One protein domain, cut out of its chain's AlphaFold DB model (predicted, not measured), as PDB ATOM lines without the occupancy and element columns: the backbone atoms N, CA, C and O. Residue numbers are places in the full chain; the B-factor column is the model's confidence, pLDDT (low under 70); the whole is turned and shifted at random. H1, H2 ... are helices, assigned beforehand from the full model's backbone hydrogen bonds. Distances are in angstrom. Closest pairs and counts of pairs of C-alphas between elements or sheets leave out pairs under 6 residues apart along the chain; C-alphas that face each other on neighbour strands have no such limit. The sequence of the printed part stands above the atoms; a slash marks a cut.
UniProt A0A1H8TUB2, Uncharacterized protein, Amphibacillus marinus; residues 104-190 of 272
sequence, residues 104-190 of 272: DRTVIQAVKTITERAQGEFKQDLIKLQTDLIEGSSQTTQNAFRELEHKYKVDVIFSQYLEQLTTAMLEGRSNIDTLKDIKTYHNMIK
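AT A GLANCE: This is residues 104 to 190 of the 272 residues of an uncharacterized protein of Amphibacillus marinus (UniProt A0A1H8TUB2). Five helices fold back and forth, each packed on the one before, and the longest, H4, lies between H3 and H5 in a rough row of these three. H2 packs on H3, and H1 on H2, curling the row back towards H4. The 87 printed residues hold H1 to H5 in chain order, all helix, compact with a radius of gyration of the C-alphas of 12.5 A and spans of 35 by 31 by 23 A.

IN THESE COORDINATES: H4, residues 156 to 171, is 22.4 A long; H3 is 138 to 152, 21.6 A; H5 is 176 to 190, 20.8 A, ending at C-alpha 190 (-37.985, -24.523, -5.364). H2 is 120 to 134, 21.8 A; H1 is 107 to 117, 15.7 A, beginning at C-alpha 107 (-35.925, -1.627, -11.068).

HOW THE PARTS SIT: H4 touches H3, closest C-alphas Glu 149 and Ser 159, 5.2 A, at a shallow tilt of 8 degrees, opposite ways, a hairpin. With residues 157 to 164 alone H4 touches H5, closest C-alphas Ile 157 and His 186, 6.1 A. H2 touches H3, closest C-alphas Leu 133 and Thr 141, 5.5 A, and H1, closest Thr 115 and Leu 126, 5.5 A. H1 and H5 are apart. Every O i to N i+4 pair is within hydrogen-bond range in H3, H4 and H5; H1 has 6 of 7, H2 10 of 11.

THE WHOLE: The printed part has no cut, and its four links between helices are tight. Residues 135 to 136 and 173 to 174 have pLDDT under 70.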
ATOM      1  N   ASP A 104     -26.069   0.128 -13.278       85.00
ATOM      2  CA  ASP A 104     -26.658   1.020 -14.288       85.00
ATOM      3  C   ASP A 104     -28.138   0.702 -14.583       85.00
ATOM      4  O   ASP A 104     -28.804   1.401 -15.358       85.00
ATOM      5  N   ARG A 105     -28.672  -0.397 -14.034       87.12
ATOM      6  CA  ARG A 105     -30.036  -0.867 -14.304       87.12
ATOM      7  C   ARG A 105     -30.981  -0.505 -13.171       87.12
ATOM      8  O   ARG A 105     -30.836  -0.951 -12.041       87.12
ATOM      9  N   THR A 106     -32.040   0.221 -13.513       88.75
ATOM     10  CA  THR A 106     -33.114   0.532 -12.563       88.75
ATOM     11  C   THR A 106     -34.109  -0.623 -12.429       88.75
ATOM     12  O   THR A 106     -34.282  -1.437 -13.343       88.75
ATOM     13  N   VAL A 107     -34.844  -0.653 -11.311       89.81
ATOM     14  CA  VAL A 107     -35.925  -1.627 -11.068       89.81
ATOM     15  C   VAL A 107     -36.963  -1.611 -12.195       89.81
ATOM     16  O   VAL A 107     -37.367  -2.672 -12.660       89.81
ATOM     17  N   ILE A 108     -37.334  -0.435 -12.710       90.44
ATOM     18  CA  ILE A 108     -38.304  -0.300 -13.811       90.44
ATOM     19  C   ILE A 108     -37.784  -0.956 -15.100       90.44
ATOM     20  O   ILE A 108     -38.518  -1.692 -15.765       90.44
ATOM     21  N   GLN A 109     -36.507  -0.744 -15.450       90.31
ATOM     22  CA  GLN A 109     -35.897  -1.380 -16.625       90.31
ATOM     23  C   GLN A 109     -35.836  -2.907 -16.480       90.31
ATOM     24  O   GLN A 109     -36.088  -3.639 -17.447       90.31
ATOM     25  N   ALA A 110     -35.517  -3.389 -15.277       92.50
ATOM     26  CA  ALA A 110     -35.484  -4.812 -14.971       92.50
ATOM     27  C   ALA A 110     -36.880  -5.445 -15.076       92.50
ATOM     28  O   ALA A 110     -37.032  -6.450 -15.776       92.50
ATOM     29  N   VAL A 111     -37.906  -4.814 -14.487       93.56
ATOM     30  CA  VAL A 111     -39.305  -5.258 -14.585       93.56
ATOM     31  C   VAL A 111     -39.728  -5.343 -16.048       93.56
ATOM     32  O   VAL A 111     -40.133  -6.417 -16.479       93.56
ATOM     33  N   LYS A 112     -39.525  -4.284 -16.848       93.38
ATOM     34  CA  LYS A 112     -39.841  -4.286 -18.290       93.38
ATOM     35  C   LYS A 112     -39.215  -5.478 -19.022       93.38
ATOM     36  O   LYS A 112     -39.903  -6.207 -19.733       93.38
ATOM     37  N   THR A 113     -37.919  -5.708 -18.808       93.19
ATOM     38  CA  THR A 113     -37.176  -6.800 -19.463       93.19
ATOM     39  C   THR A 113     -37.733  -8.180 -19.096       93.19
ATOM     40  O   THR A 113     -37.753  -9.098 -19.920       93.19
ATOM     41  N   ILE A 114     -38.170  -8.363 -17.851       93.88
ATOM     42  CA  ILE A 114     -38.672  -9.654 -17.366       93.88
ATOM     43  C   ILE A 114     -40.127  -9.872 -17.758       93.88
ATOM     44  O   ILE A 114     -40.480 -11.001 -18.100       93.88
ATOM     45  N   THR A 115     -40.947  -8.820 -17.781       94.69
ATOM     46  CA  THR A 115     -42.338  -8.873 -18.250       94.69
ATOM     47  C   THR A 115     -42.428  -9.461 -19.658       94.69
ATOM     48  O   THR A 115     -43.275 -10.313 -19.927       94.69
ATOM     49  N   GLU A 116     -41.514  -9.086 -20.556       91.75
ATOM     50  CA  GLU A 116     -41.467  -9.628 -21.921       91.75
ATOM     51  C   GLU A 116     -41.265 -11.155 -21.941       91.75
ATOM     52  O   GLU A 116     -41.875 -11.852 -22.760       91.75
ATOM     53  N   ARG A 117     -40.467 -11.677 -20.998       90.62
ATOM     54  CA  ARG A 117     -40.076 -13.094 -20.881       90.62
ATOM     55  C   ARG A 117     -41.021 -13.937 -20.023       90.62
ATOM     56  O   ARG A 117     -40.953 -15.167 -20.087       90.62
ATOM     57  N   ALA A 118     -41.858 -13.304 -19.207       93.50
ATOM     58  CA  ALA A 118     -42.822 -13.979 -18.348       93.50
ATOM     59  C   ALA A 118     -43.935 -14.647 -19.166       93.50
ATOM     60  O   ALA A 118     -44.171 -14.313 -20.332       93.50
ATOM     61  N   GLN A 119     -44.635 -15.601 -18.552       91.69
ATOM     62  CA  GLN A 119     -45.725 -16.336 -19.197       91.69
ATOM     63  C   GLN A 119     -46.996 -16.380 -18.344       91.69
ATOM     64  O   GLN A 119     -46.960 -16.268 -17.119       91.69
ATOM     65  N   GLY A 120     -48.128 -16.598 -19.018       90.31
ATOM     66  CA  GLY A 120     -49.424 -16.825 -18.380       90.31
ATOM     67  C   GLY A 120     -49.948 -15.631 -17.583       90.31
ATOM     68  O   GLY A 120     -49.682 -14.480 -17.924       90.31
ATOM     69  N   GLU A 121     -50.702 -15.918 -16.525       92.12
ATOM     70  CA  GLU A 121     -51.300 -14.917 -15.635       92.12
ATOM     71  C   GLU A 121     -50.250 -13.995 -15.012       92.12
ATOM     72  O   GLU A 121     -50.427 -12.782 -15.021       92.12
ATOM     73  N   PHE A 122     -49.116 -14.548 -14.577       94.62
ATOM     74  CA  PHE A 122     -48.048 -13.756 -13.974       94.62
ATOM     75  C   PHE A 122     -47.489 -12.695 -14.936       94.62
ATOM     76  O   PHE A 122     -47.171 -11.590 -14.513       94.62
ATOM     77  N   LYS A 123     -47.438 -12.973 -16.250       95.00
ATOM     78  CA  LYS A 123     -47.091 -11.950 -17.253       95.00
ATOM     79  C   LYS A 123     -48.070 -10.778 -17.226       95.00
ATOM     80  O   LYS A 123     -47.634  -9.638 -17.303       95.00
ATOM     81  N   GLN A 124     -49.370 -11.054 -17.146       94.62
ATOM     82  CA  GLN A 124     -50.399 -10.010 -17.125       94.62
ATOM     83  C   GLN A 124     -50.276  -9.145 -15.872       94.62
ATOM     84  O   GLN A 124     -50.359  -7.922 -15.958       94.62
ATOM     85  N   ASP A 125     -49.977  -9.770 -14.734       95.56
ATOM     86  CA  ASP A 125     -49.726  -9.049 -13.489       95.56
ATOM     87  C   ASP A 125     -48.472  -8.172 -13.577       95.56
ATOM     88  O   ASP A 125     -48.479  -7.038 -13.106       95.56
ATOM     89  N   LEU A 126     -47.412  -8.654 -14.235       96.06
ATOM     90  CA  LEU A 126     -46.206  -7.862 -14.474       96.06
ATOM     91  C   LEU A 126     -46.413  -6.729 -15.488       96.06
ATOM     92  O   LEU A 126     -45.776  -5.689 -15.349       96.06
ATOM     93  N   ILE A 127     -47.288  -6.900 -16.486       94.75
ATOM     94  CA  ILE A 127     -47.682  -5.814 -17.400       94.75
ATOM     95  C   ILE A 127     -48.394  -4.720 -16.607       94.75
ATOM     96  O   ILE A 127     -48.038  -3.554 -16.743       94.75
ATOM     97  N   LYS A 128     -49.348  -5.094 -15.744       93.44
ATOM     98  CA  LYS A 128     -50.040  -4.136 -14.878       93.44
ATOM     99  C   LYS A 128     -49.058  -3.412 -13.954       93.44
ATOM    100  O   LYS A 128     -49.034  -2.188 -13.957       93.44
ATOM    101  N   LEU A 129     -48.203  -4.165 -13.252       93.81
ATOM    102  CA  LEU A 129     -47.144  -3.596 -12.417       93.81
ATOM    103  C   LEU A 129     -46.305  -2.602 -13.228       93.81
ATOM    104  O   LEU A 129     -46.133  -1.467 -12.816       93.81
ATOM    105  N   GLN A 130     -45.808  -3.002 -14.398       92.25
ATOM    106  CA  GLN A 130     -44.992  -2.140 -15.248       92.25
ATOM    107  C   GLN A 130     -45.702  -0.827 -15.611       92.25
ATOM    108  O   GLN A 130     -45.064   0.221 -15.553       92.25
ATOM    109  N   THR A 131     -46.983  -0.877 -15.986       89.31
ATOM    110  CA  THR A 131     -47.776   0.321 -16.297       89.31
ATOM    111  C   THR A 131     -47.871   1.246 -15.086       89.31
ATOM    112  O   THR A 131     -47.520   2.421 -15.185       89.31
ATOM    113  N   ASP A 132     -48.230   0.699 -13.920       90.06
ATOM    114  CA  ASP A 132     -48.378   1.468 -12.680       90.06
ATOM    115  C   ASP A 132     -47.049   2.104 -12.225       90.06
ATOM    116  O   ASP A 132     -47.041   3.174 -11.615       90.06
ATOM    117  N   LEU A 133     -45.915   1.469 -12.544       88.31
ATOM    118  CA  LEU A 133     -44.574   1.976 -12.241       88.31
ATOM    119  C   LEU A 133     -44.097   3.089 -13.189       88.31
ATOM    120  O   LEU A 133     -43.255   3.891 -12.793       88.31
ATOM    121  N   ILE A 134     -44.580   3.133 -14.436       82.81
ATOM    122  CA  ILE A 134     -44.205   4.175 -15.412       82.81
ATOM    123  C   ILE A 134     -44.957   5.480 -15.130       82.81
ATOM    124  O   ILE A 134     -44.398   6.563 -15.278       82.81
ATOM    125  N   GLU A 135     -46.220   5.370 -14.724       69.44
ATOM    126  CA  GLU A 135     -47.138   6.502 -14.539       69.44
ATOM    127  C   GLU A 135     -47.206   6.980 -13.073       69.44
ATOM    128  O   GLU A 135     -47.903   7.943 -12.746       69.44
ATOM    129  N   GLY A 136     -46.509   6.284 -12.171       68.12
ATOM    130  CA  GLY A 136     -46.771   6.320 -10.739       68.12
ATOM    131  C   GLY A 136     -45.975   7.340  -9.923       68.12
ATOM    132  O   GLY A 136     -44.762   7.476 -10.044       68.12
ATOM    133  N   SER A 137     -46.668   7.983  -8.980       80.62
ATOM    134  CA  SER A 137     -46.046   8.610  -7.804       80.62
ATOM    135  C   SER A 137     -45.459   7.548  -6.860       80.62
ATOM    136  O   SER A 137     -45.820   6.373  -6.953       80.62
ATOM    137  N   SER A 138     -44.656   7.943  -5.864       82.00
ATOM    138  CA  SER A 138     -44.166   7.026  -4.818       82.00
ATOM    139  C   SER A 138     -45.286   6.204  -4.157       82.00
ATOM    140  O   SER A 138     -45.102   5.024  -3.860       82.00
ATOM    141  N   GLN A 139     -46.474   6.796  -3.979       84.56
ATOM    142  CA  GLN A 139     -47.633   6.098  -3.422       84.56
ATOM    143  C   GLN A 139     -48.218   5.071  -4.401       84.56
ATOM    144  O   GLN A 139     -48.600   3.975  -3.992       84.56
ATOM    145  N   THR A 140     -48.273   5.412  -5.690       86.69
ATOM    146  CA  THR A 140     -48.730   4.508  -6.754       86.69
ATOM    147  C   THR A 140     -47.806   3.296  -6.853       86.69
ATOM    148  O   THR A 140     -48.284   2.165  -6.836       86.69
ATOM    149  N   THR A 141     -46.491   3.524  -6.825       86.62
ATOM    150  CA  THR A 141     -45.464   2.475  -6.790       86.62
ATOM    151  C   THR A 141     -45.657   1.518  -5.617       86.62
ATOM    152  O   THR A 141     -45.690   0.301  -5.802       86.62
ATOM    153  N   GLN A 142     -45.822   2.052  -4.403       89.62
ATOM    154  CA  GLN A 142     -46.016   1.223  -3.214       89.62
ATOM    155  C   GLN A 142     -47.305   0.391  -3.307       89.62
ATOM    156  O   GLN A 142     -47.316  -0.784  -2.938       89.62
ATOM    157  N   ASN A 143     -48.387   0.984  -3.815       91.81
ATOM    158  CA  ASN A 143     -49.658   0.289  -3.990       91.81
ATOM    159  C   ASN A 143     -49.561  -0.825  -5.046       91.81
ATOM    160  O   ASN A 143     -50.092  -1.911  -4.818       91.81
ATOM    161  N   ALA A 144     -48.841  -0.591  -6.146       92.56
ATOM    162  CA  ALA A 144     -48.671  -1.565  -7.222       92.56
ATOM    163  C   ALA A 144     -47.920  -2.822  -6.747       92.56
ATOM    164  O   ALA A 144     -48.375  -3.949  -6.966       92.56
ATOM    165  N   PHE A 145     -46.815  -2.649  -6.011       94.06
ATOM    166  CA  PHE A 145     -46.106  -3.785  -5.414       94.06
ATOM    167  C   PHE A 145     -46.938  -4.505  -4.350       94.06
ATOM    168  O   PHE A 145     -46.970  -5.737  -4.349       94.06
ATOM    169  N   ARG A 146     -47.660  -3.769  -3.490       93.38
ATOM    170  CA  ARG A 146     -48.558  -4.368  -2.485       93.38
ATOM    171  C   ARG A 146     -49.678  -5.191  -3.109       93.38
ATOM    172  O   ARG A 146     -50.070  -6.209  -2.544       93.38
ATOM    173  N   GLU A 147     -50.213  -4.773  -4.253       94.19
ATOM    174  CA  GLU A 147     -51.240  -5.549  -4.951       94.19
ATOM    175  C   GLU A 147     -50.683  -6.904  -5.411       94.19
ATOM    176  O   GLU A 147     -51.296  -7.950  -5.163       94.19
ATOM    177  N   LEU A 148     -49.487  -6.897  -6.009       94.69
ATOM    178  CA  LEU A 148     -48.802  -8.112  -6.444       94.69
ATOM    179  C   LEU A 148     -48.436  -9.017  -5.255       94.69
ATOM    180  O   LEU A 148     -48.658 -10.229  -5.300       94.69
ATOM    181  N   GLU A 149     -47.934  -8.427  -4.172       93.50
ATOM    182  CA  GLU A 149     -47.627  -9.115  -2.917       93.50
ATOM    183  C   GLU A 149     -48.877  -9.779  -2.327       93.50
ATOM    184  O   GLU A 149     -48.867 -10.969  -2.014       93.50
ATOM    185  N   HIS A 150     -49.992  -9.049  -2.236       93.12
ATOM    186  CA  HIS A 150     -51.236  -9.578  -1.684       93.12
ATOM    187  C   HIS A 150     -51.798 -10.728  -2.533       93.12
ATOM    188  O   HIS A 150     -52.317 -11.707  -1.978       93.12
ATOM    189  N   LYS A 151     -51.672 -10.643  -3.865       93.19
ATOM    190  CA  LYS A 151     -52.064 -11.720  -4.786       93.19
ATOM    191  C   LYS A 151     -51.259 -12.999  -4.541       93.19
ATOM    192  O   LYS A 151     -51.831 -14.091  -4.553       93.19
ATOM    193  N   TYR A 152     -49.960 -12.868  -4.268       92.56
ATOM    194  CA  TYR A 152     -49.032 -13.991  -4.109       92.56
ATOM    195  C   TYR A 152     -48.596 -14.277  -2.668       92.56
ATOM    196  O   TYR A 152     -47.672 -15.054  -2.467       92.56
ATOM    197  N   LYS A 153     -49.314 -13.762  -1.667       88.75
ATOM    198  CA  LYS A 153     -48.965 -13.821  -0.232       88.75
ATOM    199  C   LYS A 153     -48.672 -15.197   0.375       88.75
ATOM    200  O   LYS A 153     -48.143 -15.281   1.474       88.75
ATOM    201  N   VAL A 154     -49.087 -16.278  -0.285       86.81
ATOM    202  CA  VAL A 154     -48.762 -17.651   0.146       86.81
ATOM    203  C   VAL A 154     -47.265 -17.935  -0.041       86.81
ATOM    204  O   VAL A 154     -46.688 -18.760   0.658       86.81
ATOM    205  N   ASP A 155     -46.629 -17.226  -0.970       90.62
ATOM    206  CA  ASP A 155     -45.208 -17.288  -1.263       90.62
ATOM    207  C   ASP A 155     -44.461 -16.189  -0.498       90.62
ATOM    208  O   ASP A 155     -44.150 -15.125  -1.030       90.62
ATOM    209  N   VAL A 156     -44.214 -16.430   0.790       91.00
ATOM    210  CA  VAL A 156     -43.666 -15.402   1.690       91.00
ATOM    211  C   VAL A 156     -42.287 -14.906   1.244       91.00
ATOM    212  O   VAL A 156     -41.995 -13.718   1.355       91.00
ATOM    213  N   ILE A 157     -41.448 -15.790   0.698       93.12
ATOM    214  CA  ILE A 157     -40.111 -15.417   0.214       93.12
ATOM    215  C   ILE A 157     -40.227 -14.491  -1.002       93.12
ATOM    216  O   ILE A 157     -39.472 -13.527  -1.127       93.12
ATOM    217  N   PHE A 158     -41.202 -14.739  -1.881       95.19
ATOM    218  CA  PHE A 158     -41.514 -13.823  -2.973       95.19
ATOM    219  C   PHE A 158     -42.048 -12.475  -2.469       95.19
ATOM    220  O   PHE A 158     -41.619 -11.440  -2.970       95.19
ATOM    221  N   SER A 159     -42.922 -12.460  -1.456       94.31
ATOM    222  CA  SER A 159     -43.396 -11.213  -0.835       94.31
ATOM    223  C   SER A 159     -42.245 -10.376  -0.268       94.31
ATOM    224  O   SER A 159     -42.138  -9.195  -0.585       94.31
ATOM    225  N   GLN A 160     -41.323 -11.002   0.473       93.81
ATOM    226  CA  GLN A 160     -40.108 -10.342   0.975       93.81
ATOM    227  C   GLN A 160     -39.250  -9.782  -0.164       93.81
ATOM    228  O   GLN A 160     -38.704  -8.686  -0.064       93.81
ATOM    229  N   TYR A 161     -39.146 -10.514  -1.275       95.56
ATOM    230  CA  TYR A 161     -38.429 -10.038  -2.452       95.56
ATOM    231  C   TYR A 161     -39.063  -8.770  -3.045       95.56
ATOM    232  O   TYR A 161     -38.353  -7.817  -3.365       95.56
ATOM    233  N   LEU A 162     -40.396  -8.733  -3.168       95.44
ATOM    234  CA  LEU A 162     -41.125  -7.556  -3.655       95.44
ATOM    235  C   LEU A 162     -40.986  -6.351  -2.718       95.44
ATOM    236  O   LEU A 162     -40.867  -5.222  -3.197       95.44
ATOM    237  N   GLU A 163     -40.949  -6.575  -1.405       93.06
ATOM    238  CA  GLU A 163     -40.694  -5.521  -0.420       93.06
ATOM    239  C   GLU A 163     -39.324  -4.870  -0.657       93.06
ATOM    240  O   GLU A 163     -39.235  -3.650  -0.787       93.06
ATOM    241  N   GLN A 164     -38.273  -5.675  -0.848       93.69
ATOM    242  CA  GLN A 164     -36.934  -5.152  -1.150       93.69
ATOM    243  C   GLN A 164     -36.876  -4.401  -2.486       93.69
ATOM    244  O   GLN A 164     -36.188  -3.385  -2.587       93.69
ATOM    245  N   LEU A 165     -37.609  -4.853  -3.510       93.56
ATOM    246  CA  LEU A 165     -37.727  -4.115  -4.773       93.56
ATOM    247  C   LEU A 165     -38.455  -2.776  -4.602       93.56
ATOM    248  O   LEU A 165     -38.080  -1.793  -5.243       93.56
ATOM    249  N   THR A 166     -39.469  -2.735  -3.736       92.00
ATOM    250  CA  THR A 166     -40.207  -1.508  -3.410       92.00
ATOM    251  C   THR A 166     -39.274  -0.501  -2.746       92.00
ATOM    252  O   THR A 166     -39.177   0.635  -3.207       92.00
ATOM    253  N   THR A 167     -38.523  -0.928  -1.725       89.75
ATOM    254  CA  THR A 167     -37.520  -0.095  -1.048       89.75
ATOM    255  C   THR A 167     -36.450   0.390  -2.022       89.75
ATOM    256  O   THR A 167     -36.183   1.588  -2.090       89.75
ATOM    257  N   ALA A 168     -35.899  -0.504  -2.851       89.06
ATOM    258  CA  ALA A 168     -34.891  -0.144  -3.847       89.06
ATOM    259  C   ALA A 168     -35.388   0.923  -4.833       89.06
ATOM    260  O   ALA A 168     -34.619   1.790  -5.242       89.06
ATOM    261  N   MET A 169     -36.670   0.881  -5.206       87.56
ATOM    262  CA  MET A 169     -37.257   1.861  -6.113       87.56
ATOM    263  C   MET A 169     -37.552   3.205  -5.439       87.56
ATOM    264  O   MET A 169     -37.330   4.244  -6.055       87.56
ATOM    265  N   LEU A 170     -38.063   3.198  -4.205       87.50
ATOM    266  CA  LEU A 170     -38.462   4.419  -3.498       87.50
ATOM    267  C   LEU A 170     -37.274   5.167  -2.887       87.50
ATOM    268  O   LEU A 170     -37.257   6.394  -2.880       87.50
ATOM    269  N   GLU A 171     -36.288   4.433  -2.378       83.81
ATOM    270  CA  GLU A 171     -35.147   4.991  -1.645       83.81
ATOM    271  C   GLU A 171     -33.870   5.054  -2.496       83.81
ATOM    272  O   GLU A 171     -32.856   5.596  -2.057       83.81
ATOM    273  N   GLY A 172     -33.890   4.482  -3.707       71.81
ATOM    274  CA  GLY A 172     -32.749   4.456  -4.629       71.81
ATOM    275  C   GLY A 172     -31.562   3.613  -4.148       71.81
ATOM    276  O   GLY A 172     -30.509   3.620  -4.781       71.81
ATOM    277  N   ARG A 173     -31.707   2.888  -3.031       63.78
ATOM    278  CA  ARG A 173     -30.684   2.002  -2.463       63.78
ATOM    279  C   ARG A 173     -31.144   0.557  -2.583       63.78
ATOM    280  O   ARG A 173     -32.004   0.114  -1.830       63.78
ATOM    281  N   SER A 174     -30.556  -0.204  -3.503       65.44
ATOM    282  CA  SER A 174     -30.712  -1.659  -3.497       65.44
ATOM    283  C   SER A 174     -29.609  -2.289  -2.655       65.44
ATOM    284  O   SER A 174     -28.437  -2.214  -3.026       65.44
ATOM    285  N   ASN A 175     -29.966  -2.974  -1.567       77.50
ATOM    286  CA  ASN A 175     -29.055  -3.959  -0.995       77.50
ATOM    287  C   ASN A 175     -29.081  -5.199  -1.900       77.50
ATOM    288  O   ASN A 175     -29.902  -6.106  -1.737       77.50
ATOM    289  N   ILE A 176     -28.222  -5.185  -2.920       86.25
ATOM    290  CA  ILE A 176     -28.135  -6.267  -3.902       86.25
ATOM    291  C   ILE A 176     -27.796  -7.603  -3.235       86.25
ATOM    292  O   ILE A 176     -28.248  -8.647  -3.703       86.25
ATOM    293  N   ASP A 177     -27.072  -7.583  -2.116       89.25
ATOM    294  CA  ASP A 177     -26.745  -8.791  -1.365       89.25
ATOM    295  C   ASP A 177     -27.985  -9.360  -0.667       89.25
ATOM    296  O   ASP A 177     -28.251 -10.551  -0.811       89.25
ATOM    297  N   THR A 178     -28.859  -8.521  -0.097       91.12
ATOM    298  CA  THR A 178     -30.179  -8.975   0.385       91.12
ATOM    299  C   THR A 178     -31.008  -9.611  -0.737       91.12
ATOM    300  O   THR A 178     -31.613 -10.669  -0.548       91.12
ATOM    301  N   LEU A 179     -31.025  -9.022  -1.940       92.88
ATOM    302  CA  LEU A 179     -31.729  -9.612  -3.090       92.88
ATOM    303  C   LEU A 179     -31.116 -10.954  -3.530       92.88
ATOM    304  O   LEU A 179     -31.843 -11.843  -3.988       92.88
ATOM    305  N   LYS A 180     -29.789 -11.122  -3.420       94.19
ATOM    306  CA  LYS A 180     -29.102 -12.397  -3.697       94.19
ATOM    307  C   LYS A 180     -29.429 -13.448  -2.640       94.19
ATOM    308  O   LYS A 180     -29.661 -14.604  -3.011       94.19
ATOM    309  N   ASP A 181     -29.501 -13.062  -1.373       94.56
ATOM    310  CA  ASP A 181     -29.835 -13.962  -0.271       94.56
ATOM    311  C   ASP A 181     -31.269 -14.472  -0.403       94.56
ATOM    312  O   ASP A 181     -31.493 -15.684  -0.453       94.56
ATOM    313  N   ILE A 182     -32.240 -13.569  -0.590       94.12
ATOM    314  CA  ILE A 182     -33.648 -13.943  -0.797       94.12
ATOM    315  C   ILE A 182     -33.790 -14.847  -2.028       94.12
ATOM    316  O   ILE A 182     -34.461 -15.878  -1.963       94.12
ATOM    317  N   LYS A 183     -33.110 -14.525  -3.141       95.69
ATOM    318  CA  LYS A 183     -33.060 -15.393  -4.331       95.69
ATOM    319  C   LYS A 183     -32.532 -16.788  -3.995       95.69
ATOM    320  O   LYS A 183     -33.089 -17.780  -4.467       95.69
ATOM    321  N   THR A 184     -31.449 -16.874  -3.225       95.69
ATOM    322  CA  THR A 184     -30.838 -18.152  -2.838       95.69
ATOM    323  C   THR A 184     -31.821 -18.989  -2.027       95.69
ATOM    324  O   THR A 184     -32.068 -20.144  -2.381       95.69
ATOM    325  N   TYR A 185     -32.484 -18.389  -1.035       93.50
ATOM    326  CA  TYR A 185     -33.539 -19.057  -0.272       93.50
ATOM    327  C   TYR A 185     -34.720 -19.487  -1.152       93.50
ATOM    328  O   TYR A 185     -35.173 -20.627  -1.051       93.50
ATOM    329  N   HIS A 186     -35.186 -18.629  -2.062       94.38
ATOM    330  CA  HIS A 186     -36.289 -18.955  -2.970       94.38
ATOM    331  C   HIS A 186     -35.952 -20.155  -3.877       94.38
ATOM    332  O   HIS A 186     -36.778 -21.052  -4.066       94.38
ATOM    333  N   ASN A 187     -34.712 -20.227  -4.379       94.75
ATOM    334  CA  ASN A 187     -34.227 -21.377  -5.148       94.75
ATOM    335  C   ASN A 187     -34.146 -22.653  -4.299       94.75
ATOM    336  O   ASN A 187     -34.584 -23.705  -4.759       94.75
ATOM    337  N   MET A 188     -33.675 -22.571  -3.051       92.94
ATOM    338  CA  MET A 188     -33.671 -23.727  -2.145       92.94
ATOM    339  C   MET A 188     -35.085 -24.271  -1.906       92.94
ATOM    340  O   MET A 188     -35.286 -25.487  -1.895       92.94
ATOM    341  N   ILE A 189     -36.081 -23.392  -1.737       90.88
ATOM    342  CA  ILE A 189     -37.486 -23.806  -1.615       90.88
ATOM    343  C   ILE A 189     -37.961 -24.476  -2.903       90.88
ATOM    344  O   ILE A 189     -38.542 -25.559  -2.837       90.88
ATOM    345  N   LYS A 190     -37.662 -23.901  -4.073       91.75
ATOM    346  CA  LYS A 190     -37.985 -24.523  -5.364       91.75
ATOM    347  C   LYS A 190     -37.385 -25.925  -5.496       91.75
ATOM    348  O   LYS A 190     -38.082 -26.838  -5.940       91.75
TER     349      LYS A 190